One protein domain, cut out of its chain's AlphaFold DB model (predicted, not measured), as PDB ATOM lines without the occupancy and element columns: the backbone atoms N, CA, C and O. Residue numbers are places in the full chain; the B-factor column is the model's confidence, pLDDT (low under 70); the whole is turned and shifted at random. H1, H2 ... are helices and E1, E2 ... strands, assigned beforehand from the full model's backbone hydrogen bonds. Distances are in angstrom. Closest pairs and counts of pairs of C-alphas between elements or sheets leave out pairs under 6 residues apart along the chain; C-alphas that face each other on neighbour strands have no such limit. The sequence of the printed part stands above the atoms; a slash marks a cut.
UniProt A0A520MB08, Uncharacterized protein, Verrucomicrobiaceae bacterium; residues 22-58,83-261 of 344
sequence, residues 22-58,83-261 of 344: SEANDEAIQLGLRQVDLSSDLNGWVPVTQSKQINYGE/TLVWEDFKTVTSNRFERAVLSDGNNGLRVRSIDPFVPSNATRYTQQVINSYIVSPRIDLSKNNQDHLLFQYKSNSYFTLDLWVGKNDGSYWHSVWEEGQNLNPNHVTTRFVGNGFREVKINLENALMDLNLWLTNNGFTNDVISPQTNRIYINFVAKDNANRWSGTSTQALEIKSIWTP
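Overview. This is residues 22 to 58 and 83 to 261 of the 344 residues of an uncharacterized protein of Verrucomicrobiaceae bacterium (UniProt A0A520MB08). Two strongly twisted sheets lie face to face as a sandwich, and from one end a long arm, the ribbon of E2 and E3, makes much of the longest axis. H1 covers part of the larger sheet, while H2 grazes both. The printed part has 216 residues, in order H1, E1 to E11, H2, E12, E13, and is mostly strand. The antiparallel sheets run E4 E5 E13 E7 E11 E10, E1 E6 E12 E8 E9, and E2 E3. The whole is compact, with a radius of gyration of the C-alphas of 18.8 A and spans of 63 by 47 by 30 A.

Arrangement. Start at H1, residues 23 to 30: it is on the sheet of E4, residues 98 to 101, E5, 107 to 112, E13, 252 to 260, E7, 148 to 154, E11, 197 to 203, and E10, 188 to 194. Its height over the sheet is 9.5 A, and its closest C-alphas to E13 are those of Ala 28 and Trp 259, 6.7 A. Within this sheet look at N 109 of E5 and O 255 of E13, 2.8 A, and at N 150 of E7 and O 259 of E13, 2.9 A. The other sheet has E1, residues 46 to 49, E6, 130 to 135, E12, 232 to 240, E8, 159 to 167, and E9, 173 to 178; N 162 of E8 and O 237 of E12 are 2.9 A apart. The parts of the sandwich that face each other are 10.4 A centre to centre, their strands at 26 degrees. E1 runs on into E2, residues 51 to 58, antiparallel to E3, 83 to 93, with N 54 and O 90 at 2.9 A. E4 and E5, E8 and E9, and E10 and E11 form hairpins. H2, residues 204 to 217, only grazes both sheets; its closest C-alphas to E9 are those of Ala 207 and Val 176, 6.4 A. In H1 and H2 every O i to N i+4 pair is within hydrogen-bond range.

Along the chain. Find C-alpha 23 at (71.389, 31.445, -25.284), where H1 begins. E3 spans 29.6 A and bends by 58 degrees at residue 86; E8 spans 25.4 A, E12 25.1 A and H2 19.8 A. E13 bends by 53 degrees at residue 257 and ends at C-alpha 260, (79.029, 16.799, -26.556).

Size, cuts and confidence. The farthest C-alphas, of Val 85 and Asn 144, are 63.3 A apart. Residues 59 to 82 are not printed; C-alphas 58 and 83 are 8.6 A apart across the cut. Long links join H1 to E1, E5 to E6, E6 to E7, H2 to E12 and E12 to E13. The mean pLDDT of the printed part is 85.6, with 20 residues under 70, among them 142 to 146 and 168 to 172.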
ATOM      1  N   SER A  22      67.302  30.387 -24.028       45.25
ATOM      2  CA  SER A  22      67.812  29.952 -25.337       45.25
ATOM      3  C   SER A  22      69.317  30.145 -25.542       45.25
ATOM      4  O   SER A  22      69.906  29.296 -26.189       45.25
ATOM      5  N   GLU A  23      69.987  31.130 -24.927       51.94
ATOM      6  CA  GLU A  23      71.389  31.445 -25.284       51.94
ATOM      7  C   GLU A  23      72.368  30.267 -25.132       51.94
ATOM      8  O   GLU A  23      73.232  30.072 -25.979       51.94
ATOM      9  N   ALA A  24      72.217  29.449 -24.088       53.22
ATOM     10  CA  ALA A  24      73.082  28.294 -23.845       53.22
ATOM     11  C   ALA A  24      72.897  27.159 -24.862       53.22
ATOM     12  O   ALA A  24      73.868  26.574 -25.343       53.22
ATOM     13  N   ASN A  25      71.641  26.843 -25.189       67.06
ATOM     14  CA  ASN A  25      71.333  25.813 -26.176       67.06
ATOM     15  C   ASN A  25      71.684  26.313 -27.582       67.06
ATOM     16  O   ASN A  25      72.230  25.556 -28.375       67.06
ATOM     17  N   ASP A  26      71.435  27.594 -27.865       70.25
ATOM     18  CA  ASP A  26      71.777  28.235 -29.133       70.25
ATOM     19  C   ASP A  26      73.298  28.240 -29.350       70.25
ATOM     20  O   ASP A  26      73.765  27.958 -30.452       70.25
ATOM     21  N   GLU A  27      74.085  28.485 -28.298       78.94
ATOM     22  CA  GLU A  27      75.548  28.406 -28.336       78.94
ATOM     23  C   GLU A  27      76.044  26.971 -28.565       78.94
ATOM     24  O   GLU A  27      76.910  26.748 -29.411       78.94
ATOM     25  N   ALA A  28      75.480  25.982 -27.864       79.38
ATOM     26  CA  ALA A  28      75.827  24.577 -28.082       79.38
ATOM     27  C   ALA A  28      75.510  24.125 -29.521       79.38
ATOM     28  O   ALA A  28      76.324  23.445 -30.145       79.38
ATOM     29  N   ILE A  29      74.376  24.563 -30.077       79.25
ATOM     30  CA  ILE A  29      73.982  24.295 -31.467       79.25
ATOM     31  C   ILE A  29      74.929  24.986 -32.459       79.25
ATOM     32  O   ILE A  29      75.333  24.366 -33.441       79.25
ATOM     33  N   GLN A  30      75.324  26.240 -32.211       79.62
ATOM     34  CA  GLN A  30      76.301  26.955 -33.049       79.62
ATOM     35  C   GLN A  30      77.668  26.262 -33.076       79.62
ATOM     36  O   GLN A  30      78.348  26.288 -34.097       79.62
ATOM     37  N   LEU A  31      78.048  25.623 -31.970       77.69
ATOM     38  CA  LEU A  31      79.256  24.806 -31.856       77.69
ATOM     39  C   LEU A  31      79.091  23.397 -32.453       77.69
ATOM     40  O   LEU A  31      80.016  22.594 -32.376       77.69
ATOM     41  N   GLY A  32      77.927  23.078 -33.031       76.81
ATOM     42  CA  GLY A  32      77.646  21.774 -33.631       76.81
ATOM     43  C   GLY A  32      77.534  20.636 -32.615       76.81
ATOM     44  O   GLY A  32      77.681  19.473 -32.989       76.81
ATOM     45  N   LEU A  33      77.295  20.946 -31.337       83.12
ATOM     46  CA  LEU A  33      77.202  19.940 -30.283       83.12
ATOM     47  C   LEU A  33      75.852  19.230 -30.314       83.12
ATOM     48  O   LEU A  33      74.806  19.822 -30.595       83.12
ATOM     49  N   ARG A  34      75.864  17.956 -29.929       82.19
ATOM     50  CA  ARG A  34      74.657  17.152 -29.761       82.19
ATOM     51  C   ARG A  34      74.253  17.118 -28.296       82.19
ATOM     52  O   ARG A  34      75.075  16.833 -27.428       82.19
ATOM     53  N   GLN A  35      72.971  17.341 -28.025       86.81
ATOM     54  CA  GLN A  35      72.424  17.127 -26.690       86.81
ATOM     55  C   GLN A  35      72.293  15.629 -26.400       86.81
ATOM     56  O   GLN A  35      71.719  14.878 -27.193       86.81
ATOM     57  N   VAL A  36      72.783  15.200 -25.240       86.81
ATOM     58  CA  VAL A  36      72.533  13.854 -24.718       86.81
ATOM     59  C   VAL A  36      71.066  13.747 -24.306       86.81
ATOM     60  O   VAL A  36      70.566  14.593 -23.560       86.81
ATOM     61  N   ASP A  37      70.372  12.705 -24.765       83.88
ATOM     62  CA  ASP A  37      68.997  12.445 -24.348       83.88
ATOM     63  C   ASP A  37      68.976  11.832 -22.942       83.88
ATOM     64  O   ASP A  37      69.114  10.626 -22.746       83.88
ATOM     65  N   LEU A  38      68.776  12.684 -21.937       83.25
ATOM     66  CA  LEU A  38      68.677  12.267 -20.537       83.25
ATOM     67  C   LEU A  38      67.300  11.681 -20.170       83.25
ATOM     68  O   LEU A  38      67.086  11.295 -19.021       83.25
ATOM     69  N   SER A  39      66.356  11.620 -21.116       70.50
ATOM     70  CA  SER A  39      65.012  11.080 -20.886       70.50
ATOM     71  C   SER A  39      64.895   9.577 -21.157       70.50
ATOM     72  O   SER A  39      64.049   8.923 -20.546       70.50
ATOM     73  N   SER A  40      65.754   9.022 -22.019       71.25
ATOM     74  CA  SER A  40      65.668   7.638 -22.500       71.25
ATOM     75  C   SER A  40      66.921   6.807 -22.150       71.25
ATOM     76  O   SER A  40      67.337   6.776 -20.987       71.25
ATOM     77  N   ASP A  41      67.509   6.088 -23.109       68.94
ATOM     78  CA  ASP A  41      68.647   5.163 -22.960       68.94
ATOM     79  C   ASP A  41      70.002   5.858 -22.700       68.94
ATOM     80  O   ASP A  41      71.056   5.224 -22.759       68.94
ATOM     81  N   LEU A  42      69.966   7.156 -22.374       78.06
ATOM     82  CA  LEU A  42      71.122   8.020 -22.147       78.06
ATOM     83  C   LEU A  42      72.076   8.079 -23.343       78.06
ATOM     84  O   LEU A  42      73.242   8.407 -23.151       78.06
ATOM     85  N   ASN A  43      71.628   7.757 -24.562       74.19
ATOM     86  CA  ASN A  43      72.467   7.688 -25.761       74.19
ATOM     87  C   ASN A  43      73.764   6.882 -25.535       74.19
ATOM     88  O   ASN A  43      74.843   7.295 -25.964       74.19
ATOM     89  N   GLY A  44      73.682   5.772 -24.795       75.88
ATOM     90  CA  GLY A  44      74.826   4.898 -24.518       75.88
ATOM     91  C   GLY A  44      75.750   5.347 -23.382       75.88
ATOM     92  O   GLY A  44      76.762   4.690 -23.146       75.88
ATOM     93  N   TRP A  45      75.428   6.419 -22.649       84.19
ATOM     94  CA  TRP A  45      76.153   6.758 -21.423       84.19
ATOM     95  C   TRP A  45      75.838   5.760 -20.305       84.19
ATOM     96  O   TRP A  45      74.679   5.421 -20.057       84.19
ATOM     97  N   VAL A  46      76.871   5.318 -19.586       83.81
ATOM     98  CA  VAL A  46      76.759   4.237 -18.600       83.81
ATOM     99  C   VAL A  46      77.081   4.743 -17.193       83.81
ATOM    100  O   VAL A  46      78.203   5.192 -16.944       83.81
ATOM    101  N   PRO A  47      76.138   4.655 -16.235       85.69
ATOM    102  CA  PRO A  47      76.422   4.950 -14.839       85.69
ATOM    103  C   PRO A  47      77.232   3.818 -14.192       85.69
ATOM    104  O   PRO A  47      76.888   2.640 -14.311       85.69
ATOM    105  N   VAL A  48      78.281   4.174 -13.451       85.88
ATOM    106  CA  VAL A  48      79.179   3.229 -12.771       85.88
ATOM    107  C   VAL A  48      79.362   3.632 -11.304       85.88
ATOM    108  O   VAL A  48      79.356   4.810 -10.952       85.88
ATOM    109  N   THR A  49      79.511   2.637 -10.431       86.38
ATOM    110  CA  THR A  49      79.669   2.805  -8.976       86.38
ATOM    111  C   THR A  49      81.061   2.413  -8.510       86.38
ATOM    112  O   THR A  49      81.709   1.560  -9.113       86.38
ATOM    113  N   GLN A  50      81.474   2.951  -7.368       88.06
ATOM    114  CA  GLN A  50      82.680   2.570  -6.642       88.06
ATOM    115  C   GLN A  50      82.298   1.968  -5.293       88.06
ATOM    116  O   GLN A  50      81.348   2.426  -4.665       88.06
ATOM    117  N   SER A  51      83.064   0.988  -4.816       90.00
ATOM    118  CA  SER A  51      82.942   0.503  -3.438       90.00
ATOM    119  C   SER A  51      84.203   0.813  -2.645       90.00
ATOM    120  O   SER A  51      85.309   0.695  -3.171       90.00
ATOM    121  N   LYS A  52      84.032   1.210  -1.382       90.06
ATOM    122  CA  LYS A  52      85.120   1.435  -0.425       90.06
ATOM    123  C   LYS A  52      84.732   0.934   0.959       90.06
ATOM    124  O   LYS A  52      83.554   0.885   1.304       90.06
ATOM    125  N   GLN A  53      85.736   0.589   1.754       92.94
ATOM    126  CA  GLN A  53      85.568   0.253   3.161       92.94
ATOM    127  C   GLN A  53      85.778   1.512   4.009       92.94
ATOM    128  O   GLN A  53      86.826   2.155   3.919       92.94
ATOM    129  N   ILE A  54      84.779   1.864   4.818       91.56
ATOM    130  CA  ILE A  54      84.848   2.968   5.779       91.56
ATOM    131  C   ILE A  54      84.908   2.382   7.185       91.56
ATOM    132  O   ILE A  54      83.992   1.667   7.595       91.56
ATOM    133  N   ASN A  55      85.959   2.738   7.920       93.38
ATOM    134  CA  ASN A  55      86.122   2.380   9.325       93.38
ATOM    135  C   ASN A  55      85.516   3.470  10.214       93.38
ATOM    136  O   ASN A  55      85.663   4.663   9.932       93.38
ATOM    137  N   TYR A  56      84.859   3.068  11.293       94.81
ATOM    138  CA  TYR A  56      84.303   3.955  12.311       94.81
ATOM    139  C   TYR A  56      84.446   3.318  13.692       94.81
ATOM    140  O   TYR A  56      84.679   2.120  13.816       94.81
ATOM    141  N   GLY A  57      84.359   4.126  14.740       94.94
ATOM    142  CA  GLY A  57      84.671   3.640  16.075       94.94
ATOM    143  C   GLY A  57      84.596   4.710  17.140       94.94
ATOM    144  O   GLY A  57      84.302   5.881  16.877       94.94
ATOM    145  N   GLU A  58      84.903   4.297  18.356       94.38
ATOM    146  CA  GLU A  58      85.064   5.181  19.495       94.38
ATOM    147  C   GLU A  58      86.528   5.198  19.923       94.38
ATOM    148  O   GLU A  58      87.100   4.205  20.373       94.38
ATOM    149  N   THR A  83      92.961   6.165  23.293       82.19
ATOM    150  CA  THR A  83      92.624   4.749  23.480       82.19
ATOM    151  C   THR A  83      91.472   4.376  22.555       82.19
ATOM    152  O   THR A  83      90.451   5.066  22.530       82.19
ATOM    153  N   LEU A  84      91.637   3.295  21.791       88.75
ATOM    154  CA  LEU A  84      90.564   2.681  21.012       88.75
ATOM    155  C   LEU A  84      89.651   1.891  21.962       88.75
ATOM    156  O   LEU A  84      90.124   0.981  22.638       88.75
ATOM    157  N   VAL A  85      88.366   2.239  22.017       92.69
ATOM    158  CA  VAL A  85      87.359   1.500  22.800       92.69
ATOM    159  C   VAL A  85      86.791   0.366  21.961       92.69
ATOM    160  O   VAL A  85      86.747  -0.780  22.401       92.69
ATOM    161  N   TRP A  86      86.379   0.689  20.738       94.31
ATOM    162  CA  TRP A  86      85.905  -0.265  19.749       94.31
ATOM    163  C   TRP A  86      86.052   0.324  18.347       94.31
ATOM    164  O   TRP A  86      86.004   1.543  18.158       94.31
ATOM    165  N   GLU A  87      86.208  -0.556  17.365       94.69
ATOM    166  CA  GLU A  87      86.212  -0.235  15.941       94.69
ATOM    167  C   GLU A  87      85.325  -1.217  15.187       94.69
ATOM    168  O   GLU A  87      85.149  -2.366  15.594       94.69
ATOM    169  N   ASP A  88      84.765  -0.740  14.088       95.50
ATOM    170  CA  ASP A  88      83.992  -1.523  13.142       95.50
ATOM    171  C   ASP A  88      84.166  -0.917  11.740       95.50
ATOM    172  O   ASP A  88      84.753   0.160  11.558       95.50
ATOM    173  N   PHE A  89      83.672  -1.606  10.719       94.38
ATOM    174  CA  PHE A  89      83.747  -1.136   9.348       94.38
ATOM    175  C   PHE A  89      82.510  -1.495   8.541       94.38
ATOM    176  O   PHE A  89      81.838  -2.499   8.763       94.38
ATOM    177  N   LYS A  90      82.257  -0.698   7.505       93.38
ATOM    178  CA  LYS A  90      81.240  -1.003   6.502       93.38
ATOM    179  C   LYS A  90      81.813  -0.827   5.109       93.38
ATOM    180  O   LYS A  90      82.341   0.233   4.772       93.38
ATOM    181  N   THR A  91      81.663  -1.854   4.279       93.75
ATOM    182  CA  THR A  91      81.825  -1.700   2.833       93.75
ATOM    183  C   THR A  91      80.596  -0.995   2.294       93.75
ATOM    184  O   THR A  91      79.474  -1.486   2.422       93.75
ATOM    185  N   VAL A  92      80.812   0.173   1.709       90.50
ATOM    186  CA  VAL A  92      79.767   0.987   1.103       90.50
ATOM    187  C   VAL A  92      80.020   1.124  -0.386       90.50
ATOM    188  O   VAL A  92      81.157   1.287  -0.830       90.50
ATOM    189  N   THR A  93      78.940   1.068  -1.152       90.19
ATOM    190  CA  THR A  93      78.938   1.310  -2.592       90.19
ATOM    191  C   THR A  93      78.287   2.662  -2.844       90.19
ATOM    192  O   THR A  93      77.267   2.971  -2.228       90.19
ATOM    193  N   SER A  94      78.878   3.482  -3.711       91.00
ATOM    194  CA  SER A  94      78.257   4.738  -4.125       91.00
ATOM    195  C   SER A  94      76.942   4.503  -4.856       91.00
ATOM    196  O   SER A  94      76.734   3.473  -5.500       91.00
ATOM    197  N   ASN A  95      76.048   5.485  -4.768       90.56
ATOM    198  CA  ASN A  95      74.808   5.458  -5.526       90.56
ATOM    199  C   ASN A  95      75.082   5.722  -7.009       90.56
ATOM    200  O   ASN A  95      76.035   6.405  -7.378       90.56
ATOM    201  N   ARG A  96      74.225   5.188  -7.877       89.88
ATOM    202  CA  ARG A  96      74.315   5.440  -9.319       89.88
ATOM    203  C   ARG A  96      73.739   6.810  -9.656       89.88
ATOM    204  O   ARG A  96      72.871   7.320  -8.953       89.88
ATOM    205  N   PHE A  97      74.194   7.375 -10.770       89.69
ATOM    206  CA  PHE A  97      73.410   8.397 -11.450       89.69
ATOM    207  C   PHE A  97      72.123   7.763 -11.973       89.69
ATOM    208  O   PHE A  97      72.154   6.764 -12.691       89.69
ATOM    209  N   GLU A  98      70.999   8.361 -11.610       90.06
ATOM    210  CA  GLU A  98      69.666   7.924 -11.996       90.06
ATOM    211  C   GLU A  98      68.978   9.026 -12.790       90.06
ATOM    212  O   GLU A  98      69.150  10.216 -12.515       90.06
ATOM    213  N   ARG A  99      68.154   8.632 -13.761       89.88
ATOM    214  CA  ARG A  99      67.260   9.574 -14.435       89.88
ATOM    215  C   ARG A  99      66.272  10.140 -13.425       89.88
ATOM    216  O   ARG A  99      65.658   9.397 -12.662       89.88
ATOM    217  N   ALA A 100      66.095  11.450 -13.446       89.50
ATOM    218  CA  ALA A 100      65.182  12.140 -12.556       89.50
ATOM    219  C   ALA A 100      64.505  13.308 -13.264       89.50
ATOM    220  O   ALA A 100      65.111  14.000 -14.082       89.50
ATOM    221  N   VAL A 101      63.260  13.572 -12.873       89.00
ATOM    222  CA  VAL A 101      62.628  14.864 -13.129       89.00
ATOM    223  C   VAL A 101      63.195  15.858 -12.115       89.00
ATOM    224  O   VAL A 101      63.142  15.642 -10.896       89.00
ATOM    225  N   LEU A 102      63.805  16.920 -12.628       88.94
ATOM    226  CA  LEU A 102      64.442  17.966 -11.840       88.94
ATOM    227  C   LEU A 102      63.408  18.979 -11.343       88.94
ATOM    228  O   LEU A 102      62.261  19.005 -11.786       88.94
ATOM    229  N   SER A 103      63.813  19.838 -10.407       82.38
ATOM    230  CA  SER A 103      62.907  20.806  -9.769       82.38
ATOM    231  C   SER A 103      62.269  21.805 -10.741       82.38
ATOM    232  O   SER A 103      61.282  22.445 -10.397       82.38
ATOM    233  N   ASP A 104      62.839  21.970 -11.934       78.19
ATOM    234  CA  ASP A 104      62.316  22.833 -12.993       78.19
ATOM    235  C   ASP A 104      61.454  22.085 -14.030       78.19
ATOM    236  O   ASP A 104      61.077  22.669 -15.046       78.19
ATOM    237  N   GLY A 105      61.142  20.809 -13.770       80.69
ATOM    238  CA  GLY A 105      60.306  19.945 -14.603       80.69
ATOM    239  C   GLY A 105      61.035  19.257 -15.758       80.69
ATOM    240  O   GLY A 105      60.423  18.436 -16.437       80.69
ATOM    241  N   ASN A 106      62.319  19.553 -15.989       83.94
ATOM    242  CA  ASN A 106      63.088  18.909 -17.053       83.94
ATOM    243  C   ASN A 106      63.620  17.542 -16.613       83.94
ATOM    244  O   ASN A 106      63.901  17.319 -15.434       83.94
ATOM    245  N   ASN A 107      63.809  16.643 -17.578       88.81
ATOM    246  CA  ASN A 107      64.544  15.405 -17.351       88.81
ATOM    247  C   ASN A 107      66.038  15.704 -17.210       88.81
ATOM    248  O   ASN A 107      66.583  16.540 -17.929       88.81
ATOM    249  N   GLY A 108      66.692  14.993 -16.305       91.38
ATOM    250  CA  GLY A 108      68.130  15.043 -16.119       91.38
ATOM    251  C   GLY A 108      68.620  13.833 -15.341       91.38
ATOM    252  O   GLY A 108      67.916  12.832 -15.190       91.38
ATOM    253  N   LEU A 109      69.831  13.941 -14.818       94.19
ATOM    254  CA  LEU A 109      70.445  12.939 -13.963       94.19
ATOM    255  C   LEU A 109      70.535  13.464 -12.538       94.19
ATOM    256  O   LEU A 109      70.816  14.640 -12.315       94.19
ATOM    257  N   ARG A 110      70.347  12.577 -11.569       94.50
ATOM    258  CA  ARG A 110      70.572  12.846 -10.153       94.50
ATOM    259  C   ARG A 110      71.373  11.707  -9.552       94.50
ATOM    260  O   ARG A 110      71.070  10.543  -9.783       94.50
ATOM    261  N   VAL A 111      72.349  12.046  -8.726       95.50
ATOM    262  CA  VAL A 111      72.984  11.108  -7.801       95.50
ATOM    263  C   VAL A 111      72.790  11.622  -6.383       95.50
ATOM    264  O   VAL A 111      72.859  12.826  -6.128       95.50
ATOM    265  N   ARG A 112      72.486  10.711  -5.460       95.06
ATOM    266  CA  ARG A 112      72.332  11.018  -4.033       95.06
ATOM    267  C   ARG A 112      73.556  10.556  -3.266       95.06
ATOM    268  O   ARG A 112      74.183   9.571  -3.644       95.06
ATOM    269  N   SER A 113      73.876  11.230  -2.167       94.69
ATOM    270  CA  SER A 113      74.926  10.767  -1.260       94.69
ATOM    271  C   SER A 113      74.556   9.413  -0.672       94.69
ATOM    272  O   SER A 113      73.373   9.119  -0.509       94.69
ATOM    273  N   ILE A 114      75.557   8.618  -0.305       92.50
ATOM    274  CA  ILE A 114      75.336   7.370   0.436       92.50
ATOM    275  C   ILE A 114      74.592   7.684   1.735       92.50
ATOM    276  O   ILE A 114      74.942   8.643   2.435       92.50
ATOM    277  N   ASP A 115      73.587   6.865   2.047       91.31
ATOM    278  CA  ASP A 115      72.802   7.005   3.268       91.31
ATOM    279  C   ASP A 115      73.713   6.945   4.504       91.31
ATOM    280  O   ASP A 115      74.562   6.048   4.607       91.31
ATOM    281  N   PRO A 116      73.566   7.881   5.457       92.44
ATOM    282  CA  PRO A 116      74.370   7.872   6.668       92.44
ATOM    283  C   PRO A 116      74.135   6.600   7.482       92.44
ATOM    284  O   PRO A 116      73.002   6.157   7.661       92.44
ATOM    285  N   PHE A 117      75.217   6.013   7.987       92.94
ATOM    286  CA  PHE A 117      75.189   4.723   8.680       92.94
ATOM    287  C   PHE A 117      76.092   4.670   9.913       92.94
ATOM    288  O   PHE A 117      76.006   3.710  10.672       92.94
ATOM    289  N   VAL A 118      76.973   5.657  10.109       94.44
ATOM    290  CA  VAL A 118      77.850   5.705  11.281       94.44
ATOM    291  C   VAL A 118      76.960   5.958  12.502       94.44
ATOM    292  O   VAL A 118      76.196   6.934  12.499       94.44
ATOM    293  N   PRO A 119      76.973   5.071  13.509       93.81
ATOM    294  CA  PRO A 119      76.079   5.176  14.655       93.81
ATOM    295  C   PRO A 119      76.500   6.348  15.540       93.81
ATOM    296  O   PRO A 119      77.678   6.664  15.616       93.81
ATOM    297  N   SER A 120      75.555   6.982  16.235       91.38
ATOM    298  CA  SER A 120      75.801   8.207  17.018       91.38
ATOM    299  C   SER A 120      76.759   8.049  18.203       91.38
ATOM    300  O   SER A 120      77.211   9.053  18.742       91.38
ATOM    301  N   ASN A 121      77.051   6.816  18.623       91.12
ATOM    302  CA  ASN A 121      77.986   6.506  19.704       91.12
ATOM    303  C   ASN A 121      79.442   6.346  19.236       91.12
ATOM    304  O   ASN A 121      80.325   6.238  20.079       91.12
ATOM    305  N   ALA A 122      79.719   6.315  17.929       92.88
ATOM    306  CA  ALA A 122      81.091   6.479  17.465       92.88
ATOM    307  C   ALA A 122      81.593   7.884  17.865       92.88
ATOM    308  O   ALA A 122      80.802   8.809  18.056       92.88
ATOM    309  N   THR A 123      82.908   8.096  17.901       91.06
ATOM    310  CA  THR A 123      83.495   9.446  18.028       91.06
ATOM    311  C   THR A 123      84.216   9.899  16.767       91.06
ATOM    312  O   THR A 123      84.396  11.102  16.570       91.06
ATOM    313  N   ARG A 124      84.622   8.973  15.884       89.56
ATOM    314  CA  ARG A 124      85.235   9.299  14.585       89.56
ATOM    315  C   ARG A 124      84.845   8.280  13.508       89.56
ATOM    316  O   ARG A 124      84.275   7.224  13.777       89.56
ATOM    317  N   TYR A 125      85.186   8.603  12.270       91.38
ATOM    318  CA  TYR A 125      85.254   7.653  11.166       91.38
ATOM    319  C   TYR A 125      86.301   8.123  10.161       91.38
ATOM    320  O   TYR A 125      86.674   9.299  10.135       91.38
ATOM    321  N   THR A 126      86.794   7.210   9.329       86.75
ATOM    322  CA  THR A 126      87.665   7.576   8.213       86.75
ATOM    323  C   THR A 126      86.820   8.248   7.136       86.75
ATOM    324  O   THR A 126      86.118   7.572   6.384       86.75
ATOM    325  N   GLN A 127      86.879   9.579   7.048       79.44
ATOM    326  CA  GLN A 127      86.263  10.299   5.936       79.44
ATOM    327  C   GLN A 127      86.925   9.841   4.635       79.44
ATOM    328  O   GLN A 127      88.127  10.021   4.439       79.44
ATOM    329  N   GLN A 128      86.137   9.253   3.742       84.06
ATOM    330  CA  GLN A 128      86.589   8.888   2.409       84.06
ATOM    331  C   GLN A 128      85.643   9.479   1.374       84.06
ATOM    332  O   GLN A 128      84.428   9.293   1.458       84.06
ATOM    333  N   VAL A 129      86.228  10.142   0.376       91.44
ATOM    334  CA  VAL A 129      85.534  10.500  -0.863       91.44
ATOM    335  C   VAL A 129      85.165   9.200  -1.572       91.44
ATOM    336  O   VAL A 129      86.051   8.369  -1.816       91.44
ATOM    337  N   ILE A 130      83.895   9.012  -1.919       92.50
ATOM    338  CA  ILE A 130      83.455   7.873  -2.734       92.50
ATOM    339  C   ILE A 130      82.867   8.408  -4.032       92.50
ATOM    340  O   ILE A 130      82.003   9.280  -4.019       92.50
ATOM    341  N   ASN A 131      83.348   7.890  -5.157       94.44
ATOM    342  CA  ASN A 131      83.002   8.424  -6.462       94.44
ATOM    343  C   ASN A 131      81.815   7.685  -7.078       94.44
ATOM    344  O   ASN A 131      81.700   6.461  -6.987       94.44
ATOM    345  N   SER A 132      80.958   8.440  -7.753       92.88
ATOM    346  CA  SER A 132      79.935   7.926  -8.665       92.88
ATOM    347  C   SER A 132      80.243   8.447 -10.057       92.88
ATOM    348  O   SER A 132      80.647   9.600 -10.197       92.88
ATOM    349  N   TYR A 133      80.058   7.617 -11.072       92.06
ATOM    350  CA  TYR A 133      80.521   7.905 -12.421       92.06
ATOM    351  C   TYR A 133      79.368   7.855 -13.412       92.06
ATOM    352  O   TYR A 133      78.461   7.030 -13.269       92.06
ATOM    353  N   ILE A 134      79.444   8.671 -14.454       91.06
ATOM    354  CA  ILE A 134      78.727   8.421 -15.699       91.06
ATOM    355  C   ILE A 134      79.701   8.580 -16.865       91.06
ATOM    356  O   ILE A 134      80.310   9.632 -17.052       91.06
ATOM    357  N   VAL A 135      79.873   7.489 -17.608       88.69
ATOM    358  CA  VAL A 135      80.887   7.338 -18.655       88.69
ATOM    359  C   VAL A 135      80.221   7.461 -20.017       88.69
ATOM    360  O   VAL A 135      79.188   6.835 -20.252       88.69
ATOM    361  N   SER A 136      80.797   8.266 -20.903       88.25
ATOM    362  CA  SER A 136      80.300   8.462 -22.262       88.25
ATOM    363  C   SER A 136      80.503   7.219 -23.132       88.25
ATOM    364  O   SER A 136      81.381   6.406 -22.845       88.25
ATOM    365  N   PRO A 137      79.776   7.079 -24.254       81.56
ATOM    366  CA  PRO A 137      80.274   6.293 -25.381       81.56
ATOM    367  C   PRO A 137      81.549   6.936 -25.961       81.56
ATOM    368  O   PRO A 137      81.936   8.046 -25.577       81.56
ATOM    369  N   ARG A 138      82.212   6.255 -26.904       82.19
ATOM    370  CA  ARG A 138      83.398   6.800 -27.582       82.19
ATOM    371  C   ARG A 138      83.045   8.108 -28.295       82.19
ATOM    372  O   ARG A 138      82.158   8.131 -29.148       82.19
ATOM    373  N   ILE A 139      83.793   9.159 -27.992       79.69
ATOM    374  CA  ILE A 139      83.639  10.472 -28.620       79.69
ATOM    375  C   ILE A 139      84.597  10.577 -29.803       79.69
ATOM    376  O   ILE A 139      85.733  10.101 -29.727       79.69
ATOM    377  N   ASP A 140      84.118  11.177 -30.890       72.38
ATOM    378  CA  ASP A 140      84.942  11.548 -32.035       72.38
ATOM    379  C   ASP A 140      85.222  13.048 -31.970       72.38
ATOM    380  O   ASP A 140      84.304  13.870 -32.018       72.38
ATOM    381  N   LEU A 141      86.493  13.391 -31.785       75.31
ATOM    382  CA  LEU A 141      86.932  14.778 -31.792       75.31
ATOM    383  C   LEU A 141      87.138  15.206 -33.246       75.31
ATOM    384  O   LEU A 141      87.795  14.527 -34.039       75.31
ATOM    385  N   SER A 142      86.503  16.309 -33.617       62.91
ATOM    386  CA  SER A 142      86.493  16.832 -34.967       62.91
ATOM    387  C   SER A 142      87.871  17.387 -35.355       62.91
ATOM    388  O   SER A 142      88.654  17.858 -34.536       62.91
ATOM    389  N   LYS A 143      88.205  17.342 -36.650       53.59
ATOM    390  CA  LYS A 143      89.502  17.835 -37.162       53.59
ATOM    391  C   LYS A 143      89.566  19.365 -37.297       53.59
ATOM    392  O   LYS A 143      90.533  19.884 -37.846       53.59
ATOM    393  N   ASN A 144      88.505  20.070 -36.913       55.22
ATOM    394  CA  ASN A 144      88.234  21.464 -37.271       55.22
ATOM    395  C   ASN A 144      88.253  22.426 -36.074       55.22
ATOM    396  O   ASN A 144      87.718  23.528 -36.167       55.22
ATOM    397  N   ASN A 145      88.936  22.056 -34.993       54.56
ATOM    398  CA  ASN A 145      89.334  22.951 -33.909       54.56
ATOM    399  C   ASN A 145      88.197  23.580 -33.081       54.56
ATOM    400  O   ASN A 145      88.327  24.697 -32.568       54.56
ATOM    401  N   GLN A 146      87.049  22.904 -32.980       67.38
ATOM    402  CA  GLN A 146      85.842  23.446 -32.339       67.38
ATOM    403  C   GLN A 146      85.174  22.489 -31.351       67.38
ATOM    404  O   GLN A 146      84.042  22.744 -30.935       67.38
ATOM    405  N   ASP A 147      85.859  21.437 -30.905       83.56
ATOM    406  CA  ASP A 147      85.248  20.489 -29.979       83.56
ATOM    407  C   ASP A 147      85.077  21.103 -28.596       83.56
ATOM    408  O   ASP A 147      86.034  21.411 -27.879       83.56
ATOM    409  N   HIS A 148      83.816  21.263 -28.214       90.38
ATOM    410  CA  HIS A 148      83.441  21.747 -26.902       90.38
ATOM    411  C   HIS A 148      82.618  20.698 -26.169       90.38
ATOM    412  O   HIS A 148      81.864  19.934 -26.763       90.38
ATOM    413  N   LEU A 149      82.739  20.702 -24.850       92.56
ATOM    414  CA  LEU A 149      81.784  20.057 -23.966       92.56
ATOM    415  C   LEU A 149      81.048  21.151 -23.209       92.56
ATOM    416  O   LEU A 149      81.679  22.045 -22.643       92.56
ATOM    417  N   LEU A 150      79.725  21.068 -23.176       93.88
ATOM    418  CA  LEU A 150      78.904  22.002 -22.423       93.88
ATOM    419  C   LEU A 150      77.917  21.226 -21.561       93.88
ATOM    420  O   LEU A 150      77.223  20.336 -22.039       93.88
ATOM    421  N   PHE A 151      77.869  21.516 -20.267       95.00
ATOM    422  CA  PHE A 151      76.960  20.826 -19.358       95.00
ATOM    423  C   PHE A 151      76.456  21.748 -18.263       95.00
ATOM    424  O   PHE A 151      77.123  22.701 -17.857       95.00
ATOM    425  N   GLN A 152      75.263  21.439 -17.768       94.81
ATOM    426  CA  GLN A 152      74.634  22.161 -16.675       94.81
ATOM    427  C   GLN A 152      74.494  21.248 -15.473       94.81
ATOM    428  O   GLN A 152      73.911  20.169 -15.575       94.81
ATOM    429  N   TYR A 153      74.978  21.696 -14.321       95.62
ATOM    430  CA  TYR A 153      74.924  20.924 -13.090       95.62
ATOM    431  C   TYR A 153      74.541  21.783 -11.888       95.62
ATOM    432  O   TYR A 153      74.646  23.011 -11.900       95.62
ATOM    433  N   LYS A 154      74.080  21.111 -10.842       94.56
ATOM    434  CA  LYS A 154      73.782  21.681  -9.536       94.56
ATOM    435  C   LYS A 154      74.304  20.725  -8.476       94.56
ATOM    436  O   LYS A 154      73.871  19.580  -8.398       94.56
ATOM    437  N   SER A 155      75.222  21.210  -7.663       92.31
ATOM    438  CA  SER A 155      75.815  20.500  -6.533       92.31
ATOM    439  C   SER A 155      75.558  21.284  -5.242       92.31
ATOM    440  O   SER A 155      74.972  22.373  -5.239       92.31
ATOM    441  N   ASN A 156      75.981  20.714  -4.122       87.75
ATOM    442  CA  ASN A 156      76.057  21.393  -2.836       87.75
ATOM    443  C   ASN A 156      77.440  21.153  -2.222       87.75
ATOM    444  O   ASN A 156      78.241  20.424  -2.786       87.75
ATOM    445  N   SER A 157      77.726  21.719  -1.050       84.88
ATOM    446  CA  SER A 157      79.062  21.648  -0.438       84.88
ATOM    447  C   SER A 157      79.566  20.237  -0.092       84.88
ATOM    448  O   SER A 157      80.716  20.092   0.304       84.88
ATOM    449  N   TYR A 158      78.721  19.210  -0.190       88.44
ATOM    450  CA  TYR A 158      79.057  17.818   0.120       88.44
ATOM    451  C   TYR A 158      79.252  16.948  -1.126       88.44
ATOM    452  O   TYR A 158      79.607  15.776  -1.005       88.44
ATOM    453  N   PHE A 159      79.035  17.521  -2.309       92.06
ATOM    454  CA  PHE A 159      79.341  16.914  -3.591       92.06
ATOM    455  C   PHE A 159      80.240  17.840  -4.393       92.06
ATOM    456  O   PHE A 159      79.964  19.027  -4.511       92.06
ATOM    457  N   THR A 160      81.268  17.276  -5.009       93.31
ATOM    458  CA  THR A 160      82.081  17.992  -5.997       93.31
ATOM    459  C   THR A 160      81.942  17.276  -7.328       93.31
ATOM    460  O   THR A 160      82.063  16.049  -7.376       93.31
ATOM    461  N   LEU A 161      81.656  18.021  -8.397       96.50
ATOM    462  CA  LEU A 161      81.693  17.473  -9.750       96.50
ATOM    463  C   LEU A 161      83.093  17.620 -10.340       96.50
ATOM    464  O   LEU A 161      83.686  18.692 -10.292       96.50
ATOM    465  N   ASP A 162      83.588  16.551 -10.938       95.62
ATOM    466  CA  ASP A 162      84.841  16.529 -11.679       95.62
ATOM    467  C   ASP A 162      84.589  15.890 -13.049       95.62
ATOM    468  O   ASP A 162      83.685  15.064 -13.210       95.62
ATOM    469  N   LEU A 163      85.347  16.314 -14.047       95.00
ATOM    470  CA  LEU A 163      85.256  15.841 -15.411       95.00
ATOM    471  C   LEU A 163      86.592  15.253 -15.823       95.00
ATOM    472  O   LEU A 163      87.602  15.955 -15.923       95.00
ATOM    473  N   TRP A 164      86.577  13.957 -16.100       93.06
ATOM    474  CA  TRP A 164      87.755  13.219 -16.514       93.06
ATOM    475  C   TRP A 164      87.690  12.843 -17.988       93.06
ATOM    476  O   TRP A 164      86.616  12.570 -18.527       93.06
ATOM    477  N   VAL A 165      88.861  12.772 -18.614       89.75
ATOM    478  CA  VAL A 165      89.052  12.232 -19.960       89.75
ATOM    479  C   VAL A 165      90.063  11.092 -19.900       89.75
ATOM    480  O   VAL A 165      91.013  11.139 -19.117       89.75
ATOM    481  N   GLY A 166      89.840  10.046 -20.691       84.44
ATOM    482  CA  GLY A 166      90.688   8.856 -20.684       84.44
ATOM    483  C   GLY A 166      90.578   8.013 -21.952       84.44
ATOM    484  O   GLY A 166      89.775   8.296 -22.849       84.44
ATOM    485  N   LYS A 167      91.414   6.971 -22.010       76.06
ATOM    486  CA  LYS A 167      91.465   5.965 -23.084       76.06
ATOM    487  C   LYS A 167      90.606   4.743 -22.711       76.06
ATOM    488  O   LYS A 167      90.384   4.469 -21.535       76.06
ATOM    489  N   ASN A 168      90.143   3.969 -23.701       60.72
ATOM    490  CA  ASN A 168      89.358   2.742 -23.435       60.72
ATOM    491  C   ASN A 168      90.174   1.551 -22.917       60.72
ATOM    492  O   ASN A 168      89.614   0.484 -22.683       60.72
ATOM    493  N   ASP A 169      91.497   1.661 -22.855       56.41
ATOM    494  CA  ASP A 169      92.382   0.540 -22.511       56.41
ATOM    495  C   ASP A 169      92.398   0.237 -21.001       56.41
ATOM    496  O   ASP A 169      93.173  -0.595 -20.535       56.41
ATOM    497  N   GLY A 170      91.522   0.894 -20.234       52.03
ATOM    498  CA  GLY A 170      91.435   0.750 -18.787       52.03
ATOM    499  C   GLY A 170      92.550   1.480 -18.039       52.03
ATOM    500  O   GLY A 170      92.623   1.357 -16.816       52.03
ATOM    501  N   SER A 171      93.393   2.246 -18.739       55.59
ATOM    502  CA  SER A 171      94.480   3.015 -18.147       55.59
ATOM    503  C   SER A 171      94.151   4.516 -18.094       55.59
ATOM    504  O   SER A 171      93.652   5.104 -19.048       55.59
ATOM    505  N   TYR A 172      94.397   5.086 -16.911       68.44
ATOM    506  CA  TYR A 172      94.514   6.509 -16.568       68.44
ATOM    507  C   TYR A 172      93.410   7.472 -17.049       68.44
ATOM    508  O   TYR A 172      93.307   7.873 -18.205       68.44
ATOM    509  N   TRP A 173      92.613   7.917 -16.075       83.94
ATOM    510  CA  TRP A 173      91.689   9.040 -16.204       83.94
ATOM    511  C   TRP A 173      92.365  10.318 -15.719       83.94
ATOM    512  O   TRP A 173      92.897  10.349 -14.607       83.94
ATOM    513  N   HIS A 174      92.291  11.383 -16.511       88.56
ATOM    514  CA  HIS A 174      92.841  12.685 -16.151       88.56
ATOM    515  C   HIS A 174      91.734  13.715 -16.007       88.56
ATOM    516  O   HIS A 174      90.887  13.843 -16.891       88.56
ATOM    517  N   SER A 175      91.759  14.468 -14.908       91.19
ATOM    518  CA  SER A 175      90.852  15.599 -14.739       91.19
ATOM    519  C   SER A 175      91.216  16.714 -15.710       91.19
ATOM    520  O   SER A 175      92.364  17.152 -15.777       91.19
ATOM    521  N   VAL A 176      90.217  17.170 -16.459       91.12
ATOM    522  CA  VAL A 176      90.309  18.365 -17.308       91.12
ATOM    523  C   VAL A 176      89.536  19.539 -16.708       91.12
ATOM    524  O   VAL A 176      89.724  20.683 -17.122       91.12
ATOM    525  N   TRP A 177      88.676  19.275 -15.723       94.31
ATOM    526  CA  TRP A 177      87.940  20.288 -14.985       94.31
ATOM    527  C   TRP A 177      87.418  19.721 -13.669       94.31
ATOM    528  O   TRP A 177      86.831  18.648 -13.661       94.31
ATOM    529  N   GLU A 178      87.533  20.484 -12.585       93.94
ATOM    530  CA  GLU A 178      86.946  20.146 -11.290       93.94
ATOM    531  C   GLU A 178      86.262  21.378 -10.695       93.94
ATOM    532  O   GLU A 178      86.781  22.498 -10.751       93.94
ATOM    533  N   GLU A 179      85.083  21.176 -10.113       91.56
ATOM    534  CA  GLU A 179      84.338  22.226  -9.440       91.56
ATOM    535  C   GLU A 179      85.187  22.902  -8.351       91.56
ATOM    536  O   GLU A 179      85.705  22.270  -7.432       91.56
ATOM    537  N   GLY A 180      85.300  24.230  -8.443       84.56
ATOM    538  CA  GLY A 180      86.056  25.035  -7.484       84.56
ATOM    539  C   GLY A 180      87.576  24.999  -7.675       84.56
ATOM    540  O   GLY A 180      88.275  25.648  -6.900       84.56
ATOM    541  N   GLN A 181      88.088  24.302  -8.697       81.75
ATOM    542  CA  GLN A 181      89.511  24.262  -9.039       81.75
ATOM    543  C   GLN A 181      89.794  24.989 -10.359       81.75
ATOM    544  O   GLN A 181      89.036  24.900 -11.324       81.75
ATOM    545  N   ASN A 182      90.938  25.671 -10.431       69.25
ATOM    546  CA  ASN A 182      91.409  26.351 -11.642       69.25
ATOM    547  C   ASN A 182      92.353  25.447 -12.450       69.25
ATOM    548  O   ASN A 182      93.504  25.813 -12.676       69.25
ATOM    549  N   LEU A 183      91.892  24.260 -12.854       70.12
ATOM    550  CA  LEU A 183      92.741  23.309 -13.590       70.12
ATOM    551  C   LEU A 183      93.090  23.811 -15.000       70.12
ATOM    552  O   LEU A 183      94.247  23.737 -15.391       70.12
ATOM    553  N   ASN A 184      92.119  24.381 -15.725       73.56
ATOM    554  CA  ASN A 184      92.291  24.894 -17.093       73.56
ATOM    555  C   ASN A 184      91.564  26.242 -17.282       73.56
ATOM    556  O   ASN A 184      90.600  26.332 -18.048       73.56
ATOM    557  N   PRO A 185      91.973  27.312 -16.575       73.75
ATOM    558  CA  PRO A 185      91.205  28.558 -16.510       73.75
ATOM    559  C   PRO A 185      91.050  29.255 -17.872       73.75
ATOM    560  O   PRO A 185      90.099  30.004 -18.066       73.75
ATOM    561  N   ASN A 186      91.948  28.990 -18.824       84.75
ATOM    562  CA  ASN A 186      91.910  29.590 -20.161       84.75
ATOM    563  C   ASN A 186      90.952  28.874 -21.127       84.75
ATOM    564  O   ASN A 186      90.628  29.410 -22.187       84.75
ATOM    565  N   HIS A 187      90.516  27.657 -20.787       89.56
ATOM    566  CA  HIS A 187      89.726  26.793 -21.672       89.56
ATOM    567  C   HIS A 187      88.361  26.441 -21.096       89.56
ATOM    568  O   HIS A 187      87.561  25.794 -21.770       89.56
ATOM    569  N   VAL A 188      88.083  26.902 -19.877       91.00
ATOM    570  CA  VAL A 188      86.822  26.684 -19.192       91.00
ATOM    571  C   VAL A 188      86.163  28.014 -18.887       91.00
ATOM    572  O   VAL A 188      86.744  28.886 -18.245       91.00
ATOM    573  N   THR A 189      84.899  28.136 -19.271       90.88
ATOM    574  CA  THR A 189      84.024  29.190 -18.773       90.88
ATOM    575  C   THR A 189      82.925  28.576 -17.919       90.88
ATOM    576  O   THR A 189      82.419  27.486 -18.183       90.88
ATOM    577  N   THR A 190      82.576  29.258 -16.832       90.81
ATOM    578  CA  THR A 190      81.489  28.848 -15.944       90.81
ATOM    579  C   THR A 190      80.563  30.027 -15.714       90.81
ATOM    580  O   THR A 190      81.022  31.119 -15.380       90.81
ATOM    581  N   ARG A 191      79.254  29.818 -15.866       91.00
ATOM    582  CA  ARG A 191      78.235  30.846 -15.615       91.00
ATOM    583  C   ARG A 191      77.044  30.291 -14.846       91.00
ATOM    584  O   ARG A 191      76.775  29.096 -14.868       91.00
ATOM    585  N   PHE A 192      76.330  31.161 -14.140       90.00
ATOM    586  CA  PHE A 192      75.087  30.794 -13.465       90.00
ATOM    587  C   PHE A 192      73.916  30.869 -14.449       90.00
ATOM    588  O   PHE A 192      73.778  31.869 -15.147       90.00
ATOM    589  N   VAL A 193      73.066  29.839 -14.477       87.12
ATOM    590  CA  VAL A 193      71.950  29.724 -15.440       87.12
ATOM    591  C   VAL A 193      70.573  29.619 -14.767       87.12
ATOM    592  O   VAL A 193      69.579  29.275 -15.405       87.12
ATOM    593  N   GLY A 194      70.483  29.956 -13.475       84.38
ATOM    594  CA  GLY A 194      69.225  29.985 -12.717       84.38
ATOM    595  C   GLY A 194      68.931  28.697 -11.938       84.38
ATOM    596  O   GLY A 194      69.532  27.653 -12.165       84.38
ATOM    597  N   ASN A 195      68.001  28.766 -10.975       84.81
ATOM    598  CA  ASN A 195      67.526  27.626 -10.161       84.81
ATOM    599  C   ASN A 195      68.619  26.830  -9.409       84.81
ATOM    600  O   ASN A 195      68.414  25.677  -9.009       84.81
ATOM    601  N   GLY A 196      69.776  27.456  -9.182       88.31
ATOM    602  CA  GLY A 196      70.940  26.825  -8.559       88.31
ATOM    603  C   GLY A 196      71.858  26.093  -9.541       88.31
ATOM    604  O   GLY A 196      72.863  25.552  -9.098       88.31
ATOM    605  N   PHE A 197      71.543  26.078 -10.839       92.19
ATOM    606  CA  PHE A 197      72.382  25.454 -11.856       92.19
ATOM    607  C   PHE A 197      73.511  26.379 -12.306       92.19
ATOM    608  O   PHE A 197      73.342  27.590 -12.494       92.19
ATOM    609  N   ARG A 198      74.666  25.761 -12.519       93.00
ATOM    610  CA  ARG A 198      75.828  26.330 -13.186       93.00
ATOM    611  C   ARG A 198      75.998  25.628 -14.516       93.00
ATOM    612  O   ARG A 198      75.812  24.421 -14.615       93.00
ATOM    613  N   GLU A 199      76.366  26.396 -15.518       93.88
ATOM    614  CA  GLU A 199      76.800  25.884 -16.800       93.88
ATOM    615  C   GLU A 199      78.311  25.960 -16.887       93.88
ATOM    616  O   GLU A 199      78.906  26.970 -16.503       93.88
ATOM    617  N   VAL A 200      78.903  24.899 -17.410       94.69
ATOM    618  CA  VAL A 200      80.324  24.801 -17.700       94.69
ATOM    619  C   VAL A 200      80.460  24.556 -19.185       94.69
ATOM    620  O   VAL A 200      79.855  23.627 -19.718       94.69
ATOM    621  N   LYS A 201      81.268  25.381 -19.839       93.44
ATOM    622  CA  LYS A 201      81.700  25.191 -21.216       93.44
ATOM    623  C   LYS A 201      83.203  24.982 -21.208       93.44
ATOM    624  O   LYS A 201      83.939  25.783 -20.638       93.44
ATOM    625  N   ILE A 202      83.644  23.919 -21.860       92.62
ATOM    626  CA  ILE A 202      85.046  23.530 -21.957       92.62
ATOM    627  C   ILE A 202      85.397  23.453 -23.434       92.62
ATOM    628  O   ILE A 202      84.733  22.735 -24.178       92.62
ATOM    629  N   ASN A 203      86.431  24.176 -23.857       90.81
ATOM    630  CA  ASN A 203      87.107  23.889 -25.117       90.81
ATOM    631  C   ASN A 203      87.939  22.621 -24.903       90.81
ATOM    632  O   ASN A 203      89.014  22.666 -24.301       90.81
ATOM    633  N   LEU A 204      87.367  21.486 -25.296       88.31
ATOM    634  CA  LEU A 204      87.863  20.167 -24.929       88.31
ATOM    635  C   LEU A 204      89.210  19.887 -25.589       88.31
ATOM    636  O   LEU A 204      90.100  19.334 -24.955       88.31
ATOM    637  N   GLU A 205      89.378  20.314 -26.833       84.12
ATOM    638  CA  GLU A 205      90.626  20.140 -27.564       84.12
ATOM    639  C   GLU A 205      91.789  20.902 -26.933       84.12
ATOM    640  O   GLU A 205      92.822  20.300 -26.646       84.12
ATOM    641  N   ASN A 206      91.626  22.198 -26.655       86.69
ATOM    642  CA  ASN A 206      92.698  22.981 -26.041       86.69
ATOM    643  C   ASN A 206      93.005  22.492 -24.618       86.69
ATOM    644  O   ASN A 206      94.170  22.377 -24.247       86.69
ATOM    645  N   ALA A 207      91.978  22.116 -23.845       89.25
ATOM    646  CA  ALA A 207      92.178  21.502 -22.531       89.25
ATOM    647  C   ALA A 207      92.964  20.178 -22.623       89.25
ATOM    648  O   ALA A 207      93.808  19.899 -21.772       89.25
ATOM    649  N   LEU A 208      92.727  19.374 -23.665       87.06
ATOM    650  CA  LEU A 208      93.491  18.155 -23.935       87.06
ATOM    651  C   LEU A 208      94.929  18.445 -24.379       87.06
ATOM    652  O   LEU A 208      95.838  17.717 -23.984       87.06
ATOM    653  N   MET A 209      95.159  19.490 -25.176       85.44
ATOM    654  CA  MET A 209      96.509  19.914 -25.559       85.44
ATOM    655  C   MET A 209      97.333  20.328 -24.333       85.44
ATOM    656  O   MET A 209      98.454  19.844 -24.169       85.44
ATOM    657  N   ASP A 210      96.761  21.146 -23.449       87.56
ATOM    658  CA  ASP A 210      97.404  21.575 -22.201       87.56
ATOM    659  C   ASP A 210      97.675  20.391 -21.267       87.56
ATOM    660  O   ASP A 210      98.781  20.252 -20.732       87.56
ATOM    661  N   LEU A 211      96.704  19.482 -21.126       88.00
ATOM    662  CA  LEU A 211      96.879  18.240 -20.376       88.00
ATOM    663  C   LEU A 211      98.034  17.405 -20.945       88.00
ATOM    664  O   LEU A 211      98.905  16.969 -20.198       88.00
ATOM    665  N   ASN A 212      98.076  17.190 -22.259       87.62
ATOM    666  CA  ASN A 212      99.125  16.402 -22.905       87.62
ATOM    667  C   ASN A 212     100.513  17.029 -22.752       87.62
ATOM    668  O   ASN A 212     101.501  16.313 -22.558       87.62
ATOM    669  N   LEU A 213     100.595  18.360 -22.822       88.06
ATOM    670  CA  LEU A 213     101.825  19.092 -22.553       88.06
ATOM    671  C   LEU A 213     102.269  18.874 -21.103       88.06
ATOM    672  O   LEU A 213     103.435  18.561 -20.859       88.06
ATOM    673  N   TRP A 214     101.344  18.974 -20.144       88.50
ATOM    674  CA  TRP A 214     101.623  18.695 -18.738       88.50
ATOM    675  C   TRP A 214     102.093  17.251 -18.520       88.50
ATOM    676  O   TRP A 214     103.117  17.042 -17.867       88.50
ATOM    677  N   LEU A 215     101.413  16.263 -19.108       87.56
ATOM    678  CA  LEU A 215     101.785  14.848 -19.013       87.56
ATOM    679  C   LEU A 215     103.198  14.612 -19.545       87.56
ATOM    680  O   LEU A 215     104.025  14.003 -18.868       87.56
ATOM    681  N   THR A 216     103.506  15.168 -20.716       88.31
ATOM    682  CA  THR A 216     104.834  15.063 -21.334       88.31
ATOM    683  C   THR A 216     105.913  15.680 -20.445       88.31
ATOM    684  O   THR A 216     106.928  15.038 -20.176       88.31
ATOM    685  N   ASN A 217     105.679  16.890 -19.930       90.44
ATOM    686  CA  ASN A 217     106.632  17.602 -19.074       90.44
ATOM    687  C   ASN A 217     106.898  16.892 -17.738       90.44
ATOM    688  O   ASN A 217     107.952  17.099 -17.140       90.44
ATOM    689  N   ASN A 218     105.969  16.050 -17.277       89.25
ATOM    690  CA  ASN A 218     106.095  15.286 -16.035       89.25
ATOM    691  C   ASN A 218     106.456  13.804 -16.261       89.25
ATOM    692  O   ASN A 218     106.433  13.019 -15.318       89.25
ATOM    693  N   GLY A 219     106.822  13.410 -17.488       88.12
ATOM    694  CA  GLY A 219     107.290  12.054 -17.796       88.12
ATOM    695  C   GLY A 219     106.187  11.007 -17.995       88.12
ATOM    696  O   GLY A 219     106.490   9.821 -18.101       88.12
ATOM    697  N   PHE A 220     104.925  11.425 -18.105       84.50
ATOM    698  CA  PHE A 220     103.761  10.568 -18.370       84.50
ATOM    699  C   PHE A 220     103.469  10.452 -19.875       84.50
ATOM    700  O   PHE A 220     102.336  10.580 -20.331       84.50
ATOM    701  N   THR A 221     104.500  10.231 -20.695       79.31
ATOM    702  CA  THR A 221     104.370  10.210 -22.166       79.31
ATOM    703  C   THR A 221     103.445   9.106 -22.682       79.31
ATOM    704  O   THR A 221     102.811   9.279 -23.720       79.31
ATOM    705  N   ASN A 222     103.317   7.997 -21.949       79.06
ATOM    706  CA  ASN A 222     102.406   6.900 -22.289       79.06
ATOM    707  C   ASN A 222     100.925   7.263 -22.079       79.06
ATOM    708  O   ASN A 222     100.045   6.668 -22.708       79.06
ATOM    709  N   ASP A 223     100.646   8.274 -21.258       79.75
ATOM    710  CA  ASP A 223      99.287   8.675 -20.891       79.75
ATOM    711  C   ASP A 223      98.729   9.739 -21.847       79.75
ATOM    712  O   ASP A 223      97.522   9.968 -21.892       79.75
ATOM    713  N   VAL A 224      99.584  10.316 -22.702       81.81
ATOM    714  CA  VAL A 224      99.212  11.311 -23.718       81.81
ATOM    715  C   VAL A 224      98.061  10.801 -24.588       81.81
ATOM    716  O   VAL A 224      98.091   9.692 -25.138       81.81
ATOM    717  N   ILE A 225      97.029  11.629 -24.716       78.12
ATOM    718  CA  ILE A 225      95.795  11.335 -25.438       78.12
ATOM    719  C   ILE A 225      95.868  12.019 -26.796       78.12
ATOM    720  O   ILE A 225      95.799  13.238 -26.872       78.12
ATOM    721  N   SER A 226      95.970  11.260 -27.884       74.94
ATOM    722  CA  SER A 226      95.869  11.835 -29.229       74.94
ATOM    723  C   SER A 226      94.400  11.887 -29.671       74.94
ATOM    724  O   SER A 226      93.805  10.822 -29.866       74.94
ATOM    725  N   PRO A 227      93.814  13.085 -29.884       66.38
ATOM    726  CA  PRO A 227      92.460  13.251 -30.426       66.38
ATOM    727  C   PRO A 227      92.205  12.488 -31.726       66.38
ATOM    728  O   PRO A 227      91.086  12.079 -31.997       66.38
ATOM    729  N   GLN A 228      93.257  12.275 -32.520       64.25
ATOM    730  CA  GLN A 228      93.159  11.712 -33.864       64.25
ATOM    731  C   GLN A 228      93.216  10.184 -33.896       64.25
ATOM    732  O   GLN A 228      92.741   9.571 -34.850       64.25
ATOM    733  N   THR A 229      93.846   9.563 -32.899       64.94
ATOM    734  CA  THR A 229      94.156   8.123 -32.930       64.94
ATOM    735  C   THR A 229      93.587   7.364 -31.746       64.94
ATOM    736  O   THR A 229      93.454   6.144 -31.809       64.94
ATOM    737  N   ASN A 230      93.254   8.054 -30.658       69.25
ATOM    738  CA  ASN A 230      92.829   7.396 -29.437       69.25
ATOM    739  C   ASN A 230      91.307   7.296 -29.381       69.25
ATOM    740  O   ASN A 230      90.567   8.141 -29.879       69.25
ATOM    741  N   ARG A 231      90.829   6.240 -28.726       73.81
ATOM    742  CA  ARG A 231      89.420   6.120 -28.354       73.81
ATOM    743  C   ARG A 231      89.218   6.947 -27.088       73.81
ATOM    744  O   ARG A 231      89.725   6.551 -26.039       73.81
ATOM    745  N   ILE A 232      88.534   8.080 -27.208       81.38
ATOM    746  CA  ILE A 232      88.379   9.054 -26.125       81.38
ATOM    747  C   ILE A 232      87.018   8.897 -25.463       81.38
ATOM    748  O   ILE A 232      85.997   8.749 -26.137       81.38
ATOM    749  N   TYR A 233      87.028   8.949 -24.135       86.75
ATOM    750  CA  TYR A 233      85.847   8.857 -23.288       86.75
ATOM    751  C   TYR A 233      85.848  10.007 -22.299       86.75
ATOM    752  O   TYR A 233      86.899  10.392 -21.786       86.75
ATOM    753  N   ILE A 234      84.657  10.515 -22.009       91.06
ATOM    754  CA  ILE A 234      84.414  11.508 -20.973       91.06
ATOM    755  C   ILE A 234      83.728  10.818 -19.802       91.06
ATOM    756  O   ILE A 234      82.824  10.003 -19.983       91.06
ATOM    757  N   ASN A 235      84.146  11.157 -18.591       92.38
ATOM    758  CA  ASN A 235      83.568  10.630 -17.369       92.38
ATOM    759  C   ASN A 235      83.235  11.778 -16.416       92.38
ATOM    760  O   ASN A 235      84.125  12.511 -15.985       92.38
ATOM    761  N   PHE A 236      81.956  11.929 -16.080       95.75
ATOM    762  CA  PHE A 236      81.553  12.811 -14.991       95.75
ATOM    763  C   PHE A 236      81.664  12.059 -13.672       95.75
ATOM    764  O   PHE A 236      81.045  11.010 -13.485       95.75
ATOM    765  N   VAL A 237      82.411  12.635 -12.740       96.25
ATOM    766  CA  VAL A 237      82.717  12.045 -11.443       96.25
ATOM    767  C   VAL A 237      82.084  12.887 -10.346       96.25
ATOM    768  O   VAL A 237      82.554  13.977 -10.026       96.25
ATOM    769  N   ALA A 238      81.018  12.374  -9.737       97.00
ATOM    770  CA  ALA A 238      80.467  12.945  -8.516       97.00
ATOM    771  C   ALA A 238      81.238  12.403  -7.309       97.00
ATOM    772  O   ALA A 238      81.116  11.227  -6.953       97.00
ATOM    773  N   LYS A 239      82.025  13.274  -6.679       95.62
ATOM    774  CA  LYS A 239      82.796  12.995  -5.466       95.62
ATOM    775  C   LYS A 239      81.900  13.204  -4.244       95.62
ATOM    776  O   LYS A 239      81.637  14.343  -3.862       95.62
ATOM    777  N   ASP A 240      81.410  12.116  -3.649       94.31
ATOM    778  CA  ASP A 240      80.564  12.165  -2.453       94.31
ATOM    779  C   ASP A 240      81.425  12.313  -1.189       94.31
ATOM    780  O   ASP A 240      82.102  11.371  -0.760       94.31
ATOM    781  N   ASN A 241      81.357  13.501  -0.592       89.56
ATOM    782  CA  ASN A 241      81.986  13.870   0.673       89.56
ATOM    783  C   ASN A 241      80.959  14.128   1.785       89.56
ATOM    784  O   ASN A 241      81.281  14.754   2.798       89.56
ATOM    785  N   ALA A 242      79.721  13.662   1.620       87.56
ATOM    786  CA  ALA A 242      78.685  13.856   2.617       87.56
ATOM    787  C   ALA A 242      79.020  13.162   3.939       87.56
ATOM    788  O   ALA A 242      79.691  12.128   4.001       87.56
ATOM    789  N   ASN A 243      78.515  13.759   5.014       89.44
ATOM    790  CA  ASN A 243      78.698  13.246   6.356       89.44
ATOM    791  C   ASN A 243      77.921  11.929   6.549       89.44
ATOM    792  O   ASN A 243      76.760  11.811   6.156       89.44
ATOM    793  N   ARG A 244      78.577  10.936   7.160       92.00
ATOM    794  CA  ARG A 244      78.054   9.578   7.352       92.00
ATOM    795  C   ARG A 244      77.389   9.335   8.707       92.00
ATOM    796  O   ARG A 244      76.890   8.231   8.909       92.00
ATOM    797  N   TRP A 245      77.342  10.322   9.606       92.94
ATOM    798  CA  TRP A 245      76.633  10.209  10.889       92.94
ATOM    799  C   TRP A 245      75.131  10.008  10.693       92.94
ATOM    800  O   TRP A 245      74.469  10.808  10.024       92.94
ATOM    801  N   SER A 246      74.592   8.967  11.324       91.38
ATOM    802  CA  SER A 246      73.161   8.652  11.331       91.38
ATOM    803  C   SER A 246      72.324   9.879  11.709       91.38
ATOM    804  O   SER A 246      72.626  10.568  12.681       91.38
ATOM    805  N   GLY A 247      71.277  10.158  10.928       85.94
ATOM    806  CA  GLY A 247      70.425  11.345  11.085       85.94
ATOM    807  C   GLY A 247      70.843  12.559  10.244       85.94
ATOM    808  O   GLY A 247      70.090  13.528  10.169       85.94
ATOM    809  N   THR A 248      71.995  12.511   9.568       89.62
ATOM    810  CA  THR A 248      72.367  13.526   8.568       89.62
ATOM    811  C   THR A 248      71.416  13.462   7.363       89.62
ATOM    812  O   THR A 248      70.975  12.387   6.959       89.62
ATOM    813  N   SER A 249      71.083  14.605   6.764       89.00
ATOM    814  CA  SER A 249      70.266  14.635   5.548       89.00
ATOM    815  C   SER A 249      71.055  14.178   4.319       89.00
ATOM    816  O   SER A 249      72.221  14.538   4.133       89.00
ATOM    817  N   THR A 250      70.394  13.422   3.442       88.56
ATOM    818  CA  THR A 250      70.966  13.016   2.155       88.56
ATOM    819  C   THR A 250      71.182  14.228   1.259       88.56
ATOM    820  O   THR A 250      70.291  15.066   1.103       88.56
ATOM    821  N   GLN A 251      72.350  14.287   0.640       93.19
ATOM    822  CA  GLN A 251      72.754  15.328  -0.295       93.19
ATOM    823  C   GLN A 251      72.557  14.835  -1.730       93.19
ATOM    824  O   GLN A 251      72.382  13.636  -1.958       93.19
ATOM    825  N   ALA A 252      72.564  15.740  -2.706       94.50
ATOM    826  CA  ALA A 252      72.403  15.358  -4.103       94.50
ATOM    827  C   ALA A 252      73.196  16.265  -5.040       94.50
ATOM    828  O   ALA A 252      73.377  17.454  -4.772       94.50
ATOM    829  N   LEU A 253      73.599  15.676  -6.159       96.50
ATOM    830  CA  LEU A 253      74.120  16.363  -7.326       96.50
ATOM    831  C   LEU A 253      73.212  16.057  -8.514       96.50
ATOM    832  O   LEU A 253      72.779  14.919  -8.703       96.50
ATOM    833  N   GLU A 254      72.919  17.080  -9.305       96.31
ATOM    834  CA  GLU A 254      72.042  17.004 -10.466       96.31
ATOM    835  C   GLU A 254      72.783  17.480 -11.715       96.31
ATOM    836  O   GLU A 254      73.465  18.501 -11.676       96.31
ATOM    837  N   ILE A 255      72.618  16.769 -12.830       95.62
ATOM    838  CA  ILE A 255      73.068  17.189 -14.159       95.62
ATOM    839  C   ILE A 255      71.824  17.362 -15.019       95.62
ATOM    840  O   ILE A 255      71.057  16.424 -15.230       95.62
ATOM    841  N   LYS A 256      71.604  18.583 -15.494       92.81
ATOM    842  CA  LYS A 256      70.409  18.963 -16.246       92.81
ATOM    843  C   LYS A 256      70.565  18.762 -17.744       92.81
ATOM    844  O   LYS A 256      69.603  18.418 -18.419       92.81
ATOM    845  N   SER A 257      71.754  19.003 -18.271       91.69
ATOM    846  CA  SER A 257      72.033  18.841 -19.691       91.69
ATOM    847  C   SER A 257      73.502  18.534 -19.896       91.69
ATOM    848  O   SER A 257      74.356  18.965 -19.120       91.69
ATOM    849  N   ILE A 258      73.769  17.775 -20.952       92.75
ATOM    850  CA  ILE A 258      75.101  17.472 -21.452       92.75
ATOM    851  C   ILE A 258      75.029  17.663 -22.966       92.75
ATOM    852  O   ILE A 258      74.113  17.151 -23.612       92.75
ATOM    853  N   TRP A 259      75.973  18.414 -23.509       90.62
ATOM    854  CA  TRP A 259      76.150  18.694 -24.925       90.62
ATOM    855  C   TRP A 259      77.574  18.328 -25.302       90.62
ATOM    856  O   TRP A 259      78.521  18.886 -24.744       90.62
ATOM    857  N   THR A 260      77.725  17.376 -26.215       88.38
ATOM    858  CA  THR A 260      79.029  16.799 -26.556       88.38
ATOM    859  C   THR A 260      79.335  16.948 -28.038       88.38
ATOM    860  O   THR A 260      78.411  17.142 -28.837       88.38
ATOM    861  N   PRO A 261      80.608  16.780 -28.434       83.75
ATOM    862  CA  PRO A 261      80.940  16.447 -29.812       83.75
ATOM    863  C   PRO A 261      80.230  15.152 -30.241       83.75
ATOM    864  O   PRO A 261      79.677  14.419 -29.408       83.75
TER     865      PRO A 261